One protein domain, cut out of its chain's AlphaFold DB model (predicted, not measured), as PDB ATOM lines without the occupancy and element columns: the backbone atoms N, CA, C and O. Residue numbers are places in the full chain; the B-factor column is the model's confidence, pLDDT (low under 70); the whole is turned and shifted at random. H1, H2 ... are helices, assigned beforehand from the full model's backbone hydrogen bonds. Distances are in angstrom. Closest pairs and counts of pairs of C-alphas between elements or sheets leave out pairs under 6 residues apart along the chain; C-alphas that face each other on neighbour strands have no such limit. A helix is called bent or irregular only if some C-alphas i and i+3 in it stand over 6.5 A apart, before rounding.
ATOM      1  N   ALA A   9     160.379  91.776 179.166       47.16
ATOM      2  CA  ALA A   9     160.722  90.939 180.310       47.16
ATOM      3  C   ALA A   9     162.179  90.446 180.265       47.16
ATOM      4  O   ALA A   9     162.882  90.498 181.276       47.16
ATOM      5  N   HIS A  10     162.677  90.054 179.090       46.22
ATOM      6  CA  HIS A  10     164.065  89.627 178.895       46.22
ATOM      7  C   HIS A  10     165.048  90.790 179.119       46.22
ATOM      8  O   HIS A  10     166.098  90.623 179.741       46.22
ATOM      9  N   LEU A  11     164.680  92.005 178.698       52.47
ATOM     10  CA  LEU A  11     165.478  93.211 178.935       52.47
ATOM     11  C   LEU A  11     165.504  93.618 180.422       52.47
ATOM     12  O   LEU A  11     166.536  94.081 180.910       52.47
ATOM     13  N   ILE A  12     164.391  93.445 181.147       57.09
ATOM     14  CA  ILE A  12     164.283  93.716 182.592       57.09
ATOM     15  C   ILE A  12     165.107  92.704 183.401       57.09
ATOM     16  O   ILE A  12     165.874  93.113 184.273       57.09
ATOM     17  N   LEU A  13     165.025  91.410 183.076       57.25
ATOM     18  CA  LEU A  13     165.806  90.349 183.723       57.25
ATOM     19  C   LEU A  13     167.316  90.546 183.537       57.25
ATOM     20  O   LEU A  13     168.067  90.518 184.514       57.25
ATOM     21  N   ILE A  14     167.761  90.831 182.308       59.72
ATOM     22  CA  ILE A  14     169.177  91.106 182.017       59.72
ATOM     23  C   ILE A  14     169.657  92.363 182.759       59.72
ATOM     24  O   ILE A  14     170.779  92.394 183.268       59.72
ATOM     25  N   ARG A  15     168.825  93.408 182.862       60.66
ATOM     26  CA  ARG A  15     169.165  94.626 183.618       60.66
ATOM     27  C   ARG A  15     169.262  94.364 185.121       60.66
ATOM     28  O   ARG A  15     170.248  94.774 185.724       60.66
ATOM     29  N   GLY A  16     168.307  93.639 185.704       60.41
ATOM     30  CA  GLY A  16     168.320  93.276 187.125       60.41
ATOM     31  C   GLY A  16     169.519  92.404 187.510       60.41
ATOM     32  O   GLY A  16     170.118  92.609 188.565       60.41
ATOM     33  N   ALA A  17     169.928  91.481 186.635       64.25
ATOM     34  CA  ALA A  17     171.113  90.650 186.844       64.25
ATOM     35  C   ALA A  17     172.423  91.462 186.832       64.25
ATOM     36  O   ALA A  17     173.328  91.190 187.619       64.25
ATOM     37  N   ASN A  18     172.524  92.487 185.977       60.72
ATOM     38  CA  ASN A  18     173.713  93.340 185.904       60.72
ATOM     39  C   ASN A  18     173.858  94.279 187.112       60.72
ATOM     40  O   ASN A  18     174.982  94.509 187.548       60.72
ATOM     41  N   ILE A  19     172.748  94.769 187.682       64.75
ATOM     42  CA  ILE A  19     172.762  95.594 188.905       64.75
ATOM     43  C   ILE A  19     173.314  94.776 190.081       64.75
ATOM     44  O   ILE A  19     174.292  95.181 190.704       64.75
ATOM     45  N   LYS A  20     172.776  93.568 190.299       66.62
ATOM     46  CA  LYS A  20     173.249  92.654 191.356       66.62
ATOM     47  C   LYS A  20     174.721  92.269 191.183       66.62
ATOM     48  O   LYS A  20     175.459  92.158 192.156       66.62
ATOM     49  N   LYS A  21     175.166  92.077 189.936       66.94
ATOM     50  CA  LYS A  21     176.570  91.777 189.618       66.94
ATOM     51  C   LYS A  21     177.507  92.950 189.936       66.94
ATOM     52  O   LYS A  21     178.621  92.710 190.383       66.94
ATOM     53  N   ALA A  22     177.075  94.191 189.708       60.72
ATOM     54  CA  ALA A  22     177.874  95.385 189.983       60.72
ATOM     55  C   ALA A  22     178.007  95.670 191.490       60.72
ATOM     56  O   ALA A  22     179.105  96.006 191.937       60.72
ATOM     57  N   GLU A  23     176.933  95.452 192.261       67.06
ATOM     58  CA  GLU A  23     176.930  95.545 193.731       67.06
ATOM     59  C   GLU A  23     177.887  94.527 194.369       67.06
ATOM     60  O   GLU A  23     178.674  94.884 195.242       67.06
ATOM     61  N   LEU A  24     177.893  93.281 193.877       65.88
ATOM     62  CA  LEU A  24     178.814  92.232 194.338       65.88
ATOM     63  C   LEU A  24     180.289  92.530 194.026       65.88
ATOM     64  O   LEU A  24     181.171  92.041 194.724       65.88
ATOM     65  N   LEU A  25     180.565  93.319 192.984       72.06
ATOM     66  CA  LEU A  25     181.923  93.668 192.561       72.06
ATOM     67  C   LEU A  25     182.427  94.985 193.183       72.06
ATOM     68  O   LEU A  25     183.501  95.455 192.814       72.06
ATOM     69  N   GLY A  26     181.646  95.615 194.073       60.72
ATOM     70  CA  GLY A  26     181.976  96.915 194.670       60.72
ATOM     71  C   GLY A  26     182.059  98.061 193.654       60.72
ATOM     72  O   GLY A  26     182.671  99.093 193.920       60.72
ATOM     73  N   SER A  27     181.472  97.879 192.468       62.97
ATOM     74  CA  SER A  27     181.570  98.812 191.345       62.97
ATOM     75  C   SER A  27     180.261  99.572 191.136       62.97
ATOM     76  O   SER A  27     179.178  98.990 191.168       62.97
ATOM     77  N   SER A  28     180.354 100.877 190.875       57.47
ATOM     78  CA  SER A  28     179.203 101.710 190.509       57.47
ATOM     79  C   SER A  28     178.622 101.267 189.161       57.47
ATOM     80  O   SER A  28     179.308 101.294 188.134       57.47
ATOM     81  N   PHE A  29     177.343 100.877 189.139       61.38
ATOM     82  CA  PHE A  29     176.650 100.557 187.893       61.38
ATOM     83  C   PHE A  29     176.243 101.838 187.155       61.38
ATOM     84  O   PHE A  29     175.230 102.469 187.455       61.38
ATOM     85  N   HIS A  30     177.018 102.210 186.137       58.25
ATOM     86  CA  HIS A  30     176.688 103.341 185.276       58.25
ATOM     87  C   HIS A  30     175.735 102.916 184.155       58.25
ATOM     88  O   HIS A  30     176.131 102.397 183.108       58.25
ATOM     89  N   HIS A  31     174.447 103.175 184.355       64.25
ATOM     90  CA  HIS A  31     173.457 103.112 183.288       64.25
ATOM     91  C   HIS A  31     173.833 104.087 182.156       64.25
ATOM     92  O   HIS A  31     173.991 105.288 182.360       64.25
ATOM     93  N   LYS A  32     173.932 103.563 180.926       64.25
ATOM     94  CA  LYS A  32     174.380 104.294 179.721       64.25
ATOM     95  C   LYS A  32     173.549 105.546 179.373       64.25
ATOM     96  O   LYS A  32     174.003 106.354 178.570       64.25
ATOM     97  N   LYS A  33     172.332 105.682 179.919       65.44
ATOM     98  CA  LYS A  33     171.420 106.830 179.765       65.44
ATOM     99  C   LYS A  33     170.557 106.963 181.024       65.44
ATOM    100  O   LYS A  33     169.544 106.275 181.137       65.44
ATOM    101  N   ASN A  34     170.964 107.815 181.959       71.06
ATOM    102  CA  ASN A  34     170.152 108.138 183.131       71.06
ATOM    103  C   ASN A  34     169.144 109.235 182.803       71.06
ATOM    104  O   ASN A  34     169.443 110.155 182.040       71.06
ATOM    105  N   LEU A  35     167.956 109.142 183.399       81.94
ATOM    106  CA  LEU A  35     167.037 110.273 183.448       81.94
ATOM    107  C   LEU A  35     167.700 111.411 184.245       81.94
ATOM    108  O   LEU A  35     168.395 111.128 185.226       81.94
ATOM    109  N   PRO A  36     167.502 112.683 183.857       88.25
ATOM    110  CA  PRO A  36     167.971 113.811 184.650       88.25
ATOM    111  C   PRO A  36     167.437 113.728 186.083       88.25
ATOM    112  O   PRO A  36     166.272 113.386 186.286       88.25
ATOM    113  N   VAL A  37     168.266 114.085 187.067       84.00
ATOM    114  CA  VAL A  37     167.916 113.995 188.498       84.00
ATOM    115  C   VAL A  37     166.598 114.710 188.793       84.00
ATOM    116  O   VAL A  37     165.731 114.132 189.434       84.00
ATOM    117  N   ALA A  38     166.390 115.903 188.232       87.12
ATOM    118  CA  ALA A  38     165.151 116.662 188.400       87.12
ATOM    119  C   ALA A  38     163.889 115.887 187.966       87.12
ATOM    120  O   ALA A  38     162.857 115.970 188.623       87.12
ATOM    121  N   VAL A  39     163.976 115.091 186.892       88.00
ATOM    122  CA  VAL A  39     162.861 114.253 186.421       88.00
ATOM    123  C   VAL A  39     162.611 113.108 187.396       88.00
ATOM    124  O   VAL A  39     161.466 112.816 187.725       88.00
ATOM    125  N   VAL A  40     163.674 112.477 187.898       87.31
ATOM    126  CA  VAL A  40     163.558 111.394 188.883       87.31
ATOM    127  C   VAL A  40     162.943 111.906 190.183       87.31
ATOM    128  O   VAL A  40     162.035 111.265 190.703       87.31
ATOM    129  N   GLU A  41     163.392 113.055 190.688       89.88
ATOM    130  CA  GLU A  41     162.837 113.679 191.895       89.88
ATOM    131  C   GLU A  41     161.354 114.026 191.723       89.88
ATOM    132  O   GLU A  41     160.562 113.762 192.625       89.88
ATOM    133  N   ALA A  42     160.953 114.526 190.550       93.06
ATOM    134  CA  ALA A  42     159.551 114.812 190.252       93.06
ATOM    135  C   ALA A  42     158.688 113.539 190.133       93.06
ATOM    136  O   ALA A  42     157.542 113.517 190.577       93.06
ATOM    137  N   MET A  43     159.224 112.461 189.550       89.88
ATOM    138  CA  MET A  43     158.482 111.211 189.338       89.88
ATOM    139  C   MET A  43     158.428 110.316 190.581       89.88
ATOM    140  O   MET A  43     157.477 109.556 190.751       89.88
ATOM    141  N   ARG A  44     159.438 110.371 191.457       88.94
ATOM    142  CA  ARG A  44     159.545 109.502 192.638       88.94
ATOM    143  C   ARG A  44     158.314 109.533 193.559       88.94
ATOM    144  O   ARG A  44     157.881 108.441 193.933       88.94
ATOM    145  N   PRO A  45     157.744 110.691 193.949       93.19
ATOM    146  CA  PRO A  45     156.539 110.704 194.779       93.19
ATOM    147  C   PRO A  45     155.348 110.064 194.055       93.19
ATOM    148  O   PRO A  45     154.700 109.199 194.628       93.19
ATOM    149  N   LEU A  46     155.154 110.357 192.763       91.12
ATOM    150  CA  LEU A  46     154.076 109.768 191.959       91.12
ATOM    151  C   LEU A  46     154.158 108.239 191.919       91.12
ATOM    152  O   LEU A  46     153.162 107.554 192.132       91.12
ATOM    153  N   PHE A  47     155.350 107.685 191.684       88.06
ATOM    154  CA  PHE A  47     155.534 106.233 191.698       88.06
ATOM    155  C   PHE A  47     155.278 105.627 193.074       88.06
ATOM    156  O   PHE A  47     154.723 104.532 193.154       88.06
ATOM    157  N   ARG A  48     155.668 106.314 194.153       90.50
ATOM    158  CA  ARG A  48     155.423 105.856 195.525       90.50
ATOM    159  C   ARG A  48     153.925 105.797 195.818       90.50
ATOM    160  O   ARG A  48     153.458 104.772 196.306       90.50
ATOM    161  N   ASP A  49     153.190 106.839 195.449       91.56
ATOM    162  CA  ASP A  49     151.745 106.932 195.660       91.56
ATOM    163  C   ASP A  49     150.992 105.884 194.827       91.56
ATOM    164  O   ASP A  49     150.131 105.172 195.341       91.56
ATOM    165  N   LEU A  50     151.371 105.705 193.557       86.00
ATOM    166  CA  LEU A  50     150.781 104.688 192.675       86.00
ATOM    167  C   LEU A  50     151.111 103.251 193.099       86.00
ATOM    168  O   LEU A  50     150.377 102.324 192.755       86.00
ATOM    169  N   SER A  51     152.190 103.063 193.861       87.19
ATOM    170  CA  SER A  51     152.601 101.764 194.401       87.19
ATOM    171  C   SER A  51     151.985 101.470 195.773       87.19
ATOM    172  O   SER A  51     152.337 100.469 196.399       87.19
ATOM    173  N   HIS A  52     151.071 102.316 196.267       91.38
ATOM    174  CA  HIS A  52     150.396 102.085 197.539       91.38
ATOM    175  C   HIS A  52     149.561 100.797 197.484       91.38
ATOM    176  O   HIS A  52     148.792 100.574 196.545       91.38
ATOM    177  N   ALA A  53     149.671  99.952 198.513       86.44
ATOM    178  CA  ALA A  53     149.062  98.619 198.525       86.44
ATOM    179  C   ALA A  53     147.546  98.649 198.266       86.44
ATOM    180  O   ALA A  53     147.016  97.767 197.596       86.44
ATOM    181  N   ASP A  54     146.845  99.675 198.744       85.75
ATOM    182  CA  ASP A  54     145.398  99.813 198.540       85.75
ATOM    183  C   ASP A  54     145.007 100.218 197.111       85.75
ATOM    184  O   ASP A  54     143.920  99.859 196.657       85.75
ATOM    185  N   LEU A  55     145.889 100.902 196.370       83.75
ATOM    186  CA  LEU A  55     145.727 101.101 194.926       83.75
ATOM    187  C   LEU A  55     145.996  99.794 194.176       83.75
ATOM    188  O   LEU A  55     145.188  99.390 193.342       83.75
ATOM    189  N   LEU A  56     147.075  99.090 194.524       83.38
ATOM    190  CA  LEU A  56     147.438  97.825 193.878       83.38
ATOM    191  C   LEU A  56     146.394  96.724 194.113       83.38
ATOM    192  O   LEU A  56     146.088  95.967 193.195       83.38
ATOM    193  N   LYS A  57     145.773  96.666 195.298       82.31
ATOM    194  CA  LYS A  57     144.659  95.747 195.592       82.31
ATOM    195  C   LYS A  57     143.483  95.931 194.634       82.31
ATOM    196  O   LYS A  57     142.830  94.952 194.289       82.31
ATOM    197  N   LYS A  58     143.219  97.153 194.156       75.94
ATOM    198  CA  LYS A  58     142.159  97.397 193.162       75.94
ATOM    199  C   LYS A  58     142.492  96.743 191.819       75.94
ATOM    200  O   LYS A  58     141.582  96.239 191.168       75.94
ATOM    201  N   CYS A  59     143.774  96.653 191.464       71.62
ATOM    202  CA  CYS A  59     144.251  95.964 190.263       71.62
ATOM    203  C   CYS A  59     144.175  94.427 190.353       71.62
ATOM    204  O   CYS A  59     144.281  93.764 189.326       71.62
ATOM    205  N   LEU A  60     143.968  93.847 191.544       68.06
ATOM    206  CA  LEU A  60     143.881  92.389 191.727       68.06
ATOM    207  C   LEU A  60     142.549  91.783 191.261       68.06
ATOM    208  O   LEU A  60     142.475  90.574 191.077       68.06
ATOM    209  N   HIS A  61     141.512  92.590 191.021       66.44
ATOM    210  CA  HIS A  61     140.185  92.113 190.596       66.44
ATOM    211  C   HIS A  61     140.127  91.677 189.117       66.44
ATOM    212  O   HIS A  61     139.052  91.659 188.522       66.44
ATOM    213  N   GLY A  62     141.271  91.399 188.483       57.75
ATOM    214  CA  GLY A  62     141.357  90.899 187.103       57.75
ATOM    215  C   GLY A  62     140.914  91.881 186.012       57.75
ATOM    216  O   GLY A  62     141.035  91.582 184.829       57.75
ATOM    217  N   SER A  63     140.443  93.075 186.379       62.09
ATOM    218  CA  SER A  63     140.090  94.110 185.411       62.09
ATOM    219  C   SER A  63     141.357  94.668 184.774       62.09
ATOM    220  O   SER A  63     142.286  95.093 185.464       62.09
ATOM    221  N   THR A  64     141.415  94.646 183.444       58.94
ATOM    222  CA  THR A  64     142.607  95.090 182.721       58.94
ATOM    223  C   THR A  64     142.799  96.598 182.932       58.94
ATOM    224  O   THR A  64     141.844  97.370 182.869       58.94
ATOM    225  N   GLN A  65     144.037  97.040 183.185       59.03
ATOM    226  CA  GLN A  65     144.351  98.471 183.345       59.03
ATOM    227  C   GLN A  65     144.139  99.280 182.051       59.03
ATOM    228  O   GLN A  65     144.090 100.506 182.096       59.03
ATOM    229  N   ASN A  66     143.988  98.605 180.905       69.94
ATOM    230  CA  ASN A  66     143.670  99.214 179.618       69.94
ATOM    231  C   ASN A  66     142.705  98.309 178.822       69.94
ATOM    232  O   ASN A  66     143.140  97.520 177.972       69.94
ATOM    233  N   PRO A  67     141.388  98.383 179.091       66.38
ATOM    234  CA  PRO A  67     140.403  97.533 178.423       66.38
ATOM    235  C   PRO A  67     140.395  97.748 176.910       66.38
ATOM    236  O   PRO A  67     140.230  96.791 176.158       66.38
ATOM    237  N   ASN A  68     140.674  98.970 176.457       74.62
ATOM    238  CA  ASN A  68     140.718  99.291 175.037       74.62
ATOM    239  C   ASN A  68     141.899  98.615 174.322       74.62
ATOM    240  O   ASN A  68     141.696  98.033 173.259       74.62
ATOM    241  N   GLU A  69     143.115  98.622 174.888       76.06
ATOM    242  CA  GLU A  69     144.248  97.877 174.292       76.06
ATOM    243  C   GLU A  69     144.006  96.377 174.298       76.06
ATOM    244  O   GLU A  69     144.311  95.689 173.325       76.06
ATOM    245  N   SER A  70     143.459  95.865 175.400       79.75
ATOM    246  CA  SER A  70     143.279  94.431 175.576       79.75
ATOM    247  C   SER A  70     142.235  93.871 174.605       79.75
ATOM    248  O   SER A  70     142.491  92.866 173.941       79.75
ATOM    249  N   VAL A  71     141.110  94.572 174.420       82.19
ATOM    250  CA  VAL A  71     140.106  94.238 173.398       82.19
ATOM    251  C   VAL A  71     140.685  94.385 171.992       82.19
ATOM    252  O   VAL A  71     140.469  93.514 171.152       82.19
ATOM    253  N   ASN A  72     141.472  95.434 171.732       84.62
ATOM    254  CA  ASN A  72     142.122  95.612 170.434       84.62
ATOM    255  C   ASN A  72     143.076  94.464 170.102       84.62
ATOM    256  O   ASN A  72     143.112  94.025 168.956       84.62
ATOM    257  N   ASN A  73     143.793  93.927 171.086       84.75
ATOM    258  CA  ASN A  73     144.649  92.769 170.871       84.75
ATOM    259  C   ASN A  73     143.840  91.530 170.444       84.75
ATOM    260  O   ASN A  73     144.217  90.862 169.485       84.75
ATOM    261  N   VAL A  74     142.696  91.257 171.087       86.38
ATOM    262  CA  VAL A  74     141.790  90.155 170.692       86.38
ATOM    263  C   VAL A  74     141.158  90.410 169.319       86.38
ATOM    264  O   VAL A  74     141.042  89.493 168.509       86.38
ATOM    265  N   ASN A  75     140.798  91.657 169.010       87.38
ATOM    266  CA  ASN A  75     140.334  92.018 167.671       87.38
ATOM    267  C   ASN A  75     141.409  91.719 166.624       87.38
ATOM    268  O   ASN A  75     141.092  91.182 165.572       87.38
ATOM    269  N   TRP A  76     142.679  92.022 166.898       88.19
ATOM    270  CA  TRP A  76     143.764  91.841 165.930       88.19
ATOM    271  C   TRP A  76     144.194  90.385 165.735       88.19
ATOM    272  O   TRP A  76     144.775  90.076 164.695       88.19
ATOM    273  N   THR A  77     143.902  89.484 166.680       86.56
ATOM    274  CA  THR A  77     144.092  88.039 166.460       86.56
ATOM    275  C   THR A  77     143.014  87.447 165.555       86.56
ATOM    276  O   THR A  77     143.285  86.477 164.852       86.56
ATOM    277  N   ARG A  78     141.810  88.034 165.542       86.31
ATOM    278  CA  ARG A  78     140.687  87.610 164.687       86.31
ATOM    279  C   ARG A  78     140.698  88.313 163.327       86.31
ATOM    280  O   ARG A  78     140.414  87.700 162.304       86.31
ATOM    281  N   ILE A  79     141.051  89.597 163.317       88.94
ATOM    282  CA  ILE A  79     141.053  90.492 162.159       88.94
ATOM    283  C   ILE A  79     142.486  90.979 161.941       88.94
ATOM    284  O   ILE A  79     142.967  91.913 162.588       88.94
ATOM    285  N   THR A  80     143.194  90.341 161.012       80.69
ATOM    286  CA  THR A  80     144.583  90.716 160.735       80.69
ATOM    287  C   THR A  80     144.630  92.070 160.026       80.69
ATOM    288  O   THR A  80     144.019  92.253 158.979       80.69
ATOM    289  N   LYS A  81     145.459  93.001 160.516       84.12
ATOM    290  CA  LYS A  81     145.673  94.334 159.899       84.12
ATOM    291  C   LYS A  81     146.225  94.308 158.464       84.12
ATOM    292  O   LYS A  81     146.343  95.347 157.831       84.12
ATOM    293  N   LYS A  82     146.651  93.138 157.988       88.12
ATOM    294  CA  LYS A  82     147.333  92.934 156.703       88.12
ATOM    295  C   LYS A  82     146.376  92.572 155.570       88.12
ATOM    296  O   LYS A  82     146.794  92.545 154.421       88.12
ATOM    297  N   THR A  83     145.130  92.244 155.894       85.50
ATOM    298  CA  THR A  83     144.150  91.722 154.942       85.50
ATOM    299  C   THR A  83     142.921  92.606 154.952       85.50
ATOM    300  O   THR A  83     142.386  92.909 156.017       85.50
ATOM    301  N   PHE A  84     142.467  93.005 153.768       88.38
ATOM    302  CA  PHE A  84     141.185  93.676 153.622       88.38
ATOM    303  C   PHE A  84     140.053  92.683 153.913       88.38
ATOM    304  O   PHE A  84     140.111  91.530 153.488       88.38
ATOM    305  N   VAL A  85     139.034  93.130 154.641       86.88
ATOM    306  CA  VAL A  85     137.859  92.332 155.012       86.88
ATOM    307  C   VAL A  85     136.603  93.148 154.766       86.88
ATOM    308  O   VAL A  85     136.587  94.357 154.990       86.88
ATOM    309  N   HIS A  86     135.549  92.471 154.312       92.00
ATOM    310  CA  HIS A  86     134.246  93.092 154.108       92.00
ATOM    311  C   HIS A  86     133.625  93.530 155.443       92.00
ATOM    312  O   HIS A  86     133.886  92.924 156.486       92.00
ATOM    313  N   ILE A  87     132.781  94.565 155.411       92.81
ATOM    314  CA  ILE A  87     132.224  95.192 156.619       92.81
ATOM    315  C   ILE A  87     131.406  94.212 157.474       92.81
ATOM    316  O   ILE A  87     131.465  94.264 158.701       92.81
ATOM    317  N   GLU A  88     130.710  93.263 156.847       93.25
ATOM    318  CA  GLU A  88     129.933  92.237 157.556       93.25
ATOM    319  C   GLU A  88     130.836  91.261 158.317       93.25
ATOM    320  O   GLU A  88     130.594  90.971 159.487       93.25
ATOM    321  N   ALA A  89     131.918  90.802 157.677       89.12
ATOM    322  CA  ALA A  89     132.902  89.929 158.308       89.12
ATOM    323  C   ALA A  89     133.626  90.655 159.451       89.12
ATOM    324  O   ALA A  89     133.823  90.086 160.524       89.12
ATOM    325  N   LEU A  90     133.968  91.932 159.250       91.06
ATOM    326  CA  LEU A  90     134.562  92.775 160.284       91.06
ATOM    327  C   LEU A  90     133.634  92.911 161.498       91.06
ATOM    328  O   LEU A  90     134.085  92.762 162.635       91.06
ATOM    329  N   SER A  91     132.345  93.160 161.257       92.12
ATOM    330  CA  SER A  91     131.325  93.266 162.300       92.12
ATOM    331  C   SER A  91     131.230  91.969 163.110       92.12
ATOM    332  O   SER A  91     131.423  91.987 164.326       92.12
ATOM    333  N   LEU A  92     131.054  90.826 162.435       91.38
ATOM    334  CA  LEU A  92     130.939  89.514 163.077       91.38
ATOM    335  C   LEU A  92     132.162  89.174 163.942       91.38
ATOM    336  O   LEU A  92     132.015  88.795 165.103       91.38
ATOM    337  N   LEU A  93     133.370  89.350 163.400       89.62
ATOM    338  CA  LEU A  93     134.614  89.043 164.111       89.62
ATOM    339  C   LEU A  93     134.856  89.983 165.298       89.62
ATOM    340  O   LEU A  93     135.410  89.560 166.312       89.62
ATOM    341  N   THR A  94     134.410  91.237 165.206       89.62
ATOM    342  CA  THR A  94     134.481  92.195 166.320       89.62
ATOM    343  C   THR A  94     133.517  91.806 167.444       89.62
ATOM    344  O   THR A  94     133.885  91.859 168.621       89.62
ATOM    345  N   TYR A  95     132.297  91.371 167.109       90.06
ATOM    346  CA  TYR A  95     131.345  90.855 168.098       90.06
ATOM    347  C   TYR A  95     131.867  89.593 168.793       90.06
ATOM    348  O   TYR A  95     131.813  89.502 170.021       90.06
ATOM    349  N   ASP A  96     132.427  88.655 168.030       89.00
ATOM    350  CA  ASP A  96     133.042  87.430 168.549       89.00
ATOM    351  C   ASP A  96     134.242  87.726 169.469       89.00
ATOM    352  O   ASP A  96     134.340  87.198 170.581       89.00
ATOM    353  N   ALA A  97     135.121  88.650 169.070       87.81
ATOM    354  CA  ALA A  97     136.240  89.106 169.889       87.81
ATOM    355  C   ALA A  97     135.784  89.760 171.204       87.81
ATOM    356  O   ALA A  97     136.325  89.442 172.266       87.81
ATOM    357  N   ARG A  98     134.751  90.614 171.167       85.81
ATOM    358  CA  ARG A  98     134.160  91.230 172.367       85.81
ATOM    359  C   ARG A  98     133.537  90.190 173.297       85.81
ATOM    360  O   ARG A  98     133.754  90.252 174.506       85.81
ATOM    361  N   SER A  99     132.786  89.238 172.744       85.44
ATOM    362  CA  SER A  99     132.183  88.141 173.509       85.44
ATOM    363  C   SER A  99     133.261  87.286 174.181       85.44
ATOM    364  O   SER A  99     133.246  87.102 175.397       85.44
ATOM    365  N   THR A 100     134.275  86.872 173.412       83.50
ATOM    366  CA  THR A 100     135.432  86.113 173.911       83.50
ATOM    367  C   THR A 100     136.163  86.873 175.021       83.50
ATOM    368  O   THR A 100     136.520  86.278 176.037       83.50
ATOM    369  N   PHE A 101     136.385  88.181 174.858       83.31
ATOM    370  CA  PHE A 101     137.044  89.015 175.864       83.31
ATOM    371  C   PHE A 101     136.265  89.036 177.183       83.31
ATOM    372  O   PHE A 101     136.843  88.793 178.241       83.31
ATOM    373  N   ASN A 102     134.952  89.260 177.117       80.50
ATOM    374  CA  ASN A 102     134.100  89.289 178.303       80.50
ATOM    375  C   ASN A 102     134.034  87.925 179.000       80.50
ATOM    376  O   ASN A 102     134.184  87.865 180.218       80.50
ATOM    377  N   ILE A 103     133.872  86.834 178.244       77.50
ATOM    378  CA  ILE A 103     133.833  85.471 178.795       77.50
ATOM    379  C   ILE A 103     135.154  85.142 179.489       77.50
ATOM    380  O   ILE A 103     135.151  84.746 180.649       77.50
ATOM    381  N   ARG A 104     136.293  85.357 178.819       63.47
ATOM    382  CA  ARG A 104     137.607  85.055 179.401       63.47
ATOM    383  C   ARG A 104     137.912  85.907 180.625       63.47
ATOM    384  O   ARG A 104     138.558  85.405 181.536       63.47
ATOM    385  N   ASN A 105     137.450  87.155 180.672       61.91
ATOM    386  CA  ASN A 105     137.605  87.999 181.854       61.91
ATOM    387  C   ASN A 105     136.815  87.434 183.052       61.91
ATOM    388  O   ASN A 105     137.357  87.308 184.148       61.91
ATOM    389  N   VAL A 106     135.575  86.981 182.827       61.78
ATOM    390  CA  VAL A 106     134.773  86.305 183.861       61.78
ATOM    391  C   VAL A 106     135.424  84.986 184.294       61.78
ATOM    392  O   VAL A 106     135.608  84.764 185.487       61.78
ATOM    393  N   THR A 107     135.854  84.132 183.364       58.88
ATOM    394  CA  THR A 107     136.483  82.842 183.700       58.88
ATOM    395  C   THR A 107     137.807  83.013 184.449       58.88
ATOM    396  O   THR A 107     138.007  82.355 185.466       58.88
ATOM    397  N   LEU A 108     138.678  83.939 184.023       58.19
ATOM    398  CA  LEU A 108     139.933  84.239 184.725       58.19
ATOM    399  C   LEU A 108     139.679  84.796 186.131       58.19
ATOM    400  O   LEU A 108     140.396  84.443 187.063       58.19
ATOM    401  N   SER A 109     138.645  85.625 186.315       56.12
ATOM    402  CA  SER A 109     138.283  86.125 187.647       56.12
ATOM    403  C   SER A 109     137.825  85.003 188.592       56.12
ATOM    404  O   SER A 109     138.152  85.025 189.779       56.12
ATOM    405  N   LEU A 110     137.141  83.979 188.068       51.34
ATOM    406  CA  LEU A 110     136.715  82.811 188.838       51.34
ATOM    407  C   LEU A 110     137.897  81.887 189.166       51.34
ATOM    408  O   LEU A 110     138.032  81.482 190.315       51.34
ATOM    409  N   GLU A 111     138.795  81.611 188.215       53.50
ATOM    410  CA  GLU A 111     139.998  80.797 188.464       53.50
ATOM    411  C   GLU A 111     140.948  81.445 189.483       53.50
ATOM    412  O   GLU A 111     141.425  80.769 190.394       53.50
ATOM    413  N   ILE A 112     141.170  82.763 189.399       53.88
ATOM    414  CA  ILE A 112     141.995  83.502 190.374       53.88
ATOM    415  C   ILE A 112     141.370  83.461 191.779       53.88
ATOM    416  O   ILE A 112     142.092  83.453 192.775       53.88
ATOM    417  N   THR A 113     140.039  83.405 191.874       48.53
ATOM    418  CA  THR A 113     139.330  83.281 193.158       48.53
ATOM    419  C   THR A 113     139.432  81.860 193.726       48.53
ATOM    420  O   THR A 113     139.599  81.705 194.932       48.53
ATOM    421  N   GLN A 114     139.403  80.828 192.874       46.75
ATOM    422  CA  GLN A 114     139.516  79.419 193.280       46.75
ATOM    423  C   GLN A 114     140.943  79.011 193.684       46.75
ATOM    424  O   GLN A 114     141.105  78.175 194.562       46.75
ATOM    425  N   PHE A 115     141.985  79.637 193.122       46.69
ATOM    426  CA  PHE A 115     143.382  79.448 193.559       46.69
ATOM    427  C   PHE A 115     143.728  80.154 194.887       46.69
ATOM    428  O   PHE A 115     144.888  80.160 195.304       46.69
ATOM    429  N   ARG A 116     142.745  80.785 195.541       43.84
ATOM    430  CA  ARG A 116     142.903  81.521 196.805       43.84
ATOM    431  C   ARG A 116     142.210  80.858 198.006       43.84
ATOM    432  O   ARG A 116     142.151  81.491 199.062       43.84
TER     433      ARG A 116
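What this domain is: This is residues 9 to 116 of the 117 residues of an uncharacterized protein of Araneus ventricosus (UniProt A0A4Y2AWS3). The model is an open, strung-out chain of helices: the long helix H5, crossed by H4, makes one end, and H1 with the loop after it makes the other. H2 and H3, meeting at a corner, bridge the wide space between these ends. The printed part has 108 residues with five named helices, H1 to H5 in chain order, and no named strand; the class is all helix. The whole is extended, with a radius of gyration of the C-alphas of 21.2 A, and elongated, spanning 63 by 39 by 28 A.

How they stand to each other: H5, residues 87 to 114, touches H4, residues 67 to 78, with its residues 93 to 101 alone. Their closest C-alphas, those of Asn 75 and Ala 97, are 5.5 A apart. They run opposite ways at a steep tilt of 59 degrees. H3, residues 53 to 59, is apart from both. H2, residues 37 to 50, is close to H3 but not clearly touching: the closest C-alphas, those of Leu 50 and Leu 56, are 7.7 A apart, and the lines are about perpendicular at 74 degrees. H1, residues 9 to 24, is apart from the other four helices. Every O i to N i+4 pair is within hydrogen-bond range in H1, H4 and H5, against 8 of 10 in H2 and 1 of 3 in H3, where 3 of 4 O i to N i+3 pairs are.

Where its parts are: H5 is 40.6 A long and ends at C-alpha 114 (139.516, 79.419, 193.280). H4 measures 16.9 A and H3 9.9 A. H2, 19.9 A, is only just irregular, C-alphas 42 and 45 being 6.8 A apart. H1, 22.9 A, begins at C-alpha 9 (160.722, 90.939, 180.310).

The domain as a whole: The C-alphas farthest apart, those of Gly 26 and Glu 88, are 64.1 A apart. The printed part has no cut, and the link from H1 to H2, 12 residues, is long. Mean pLDDT of the printed part is 74.8; residues 9 to 24, 26 to 33, 60 to 67 and 104 to 116 are under 70.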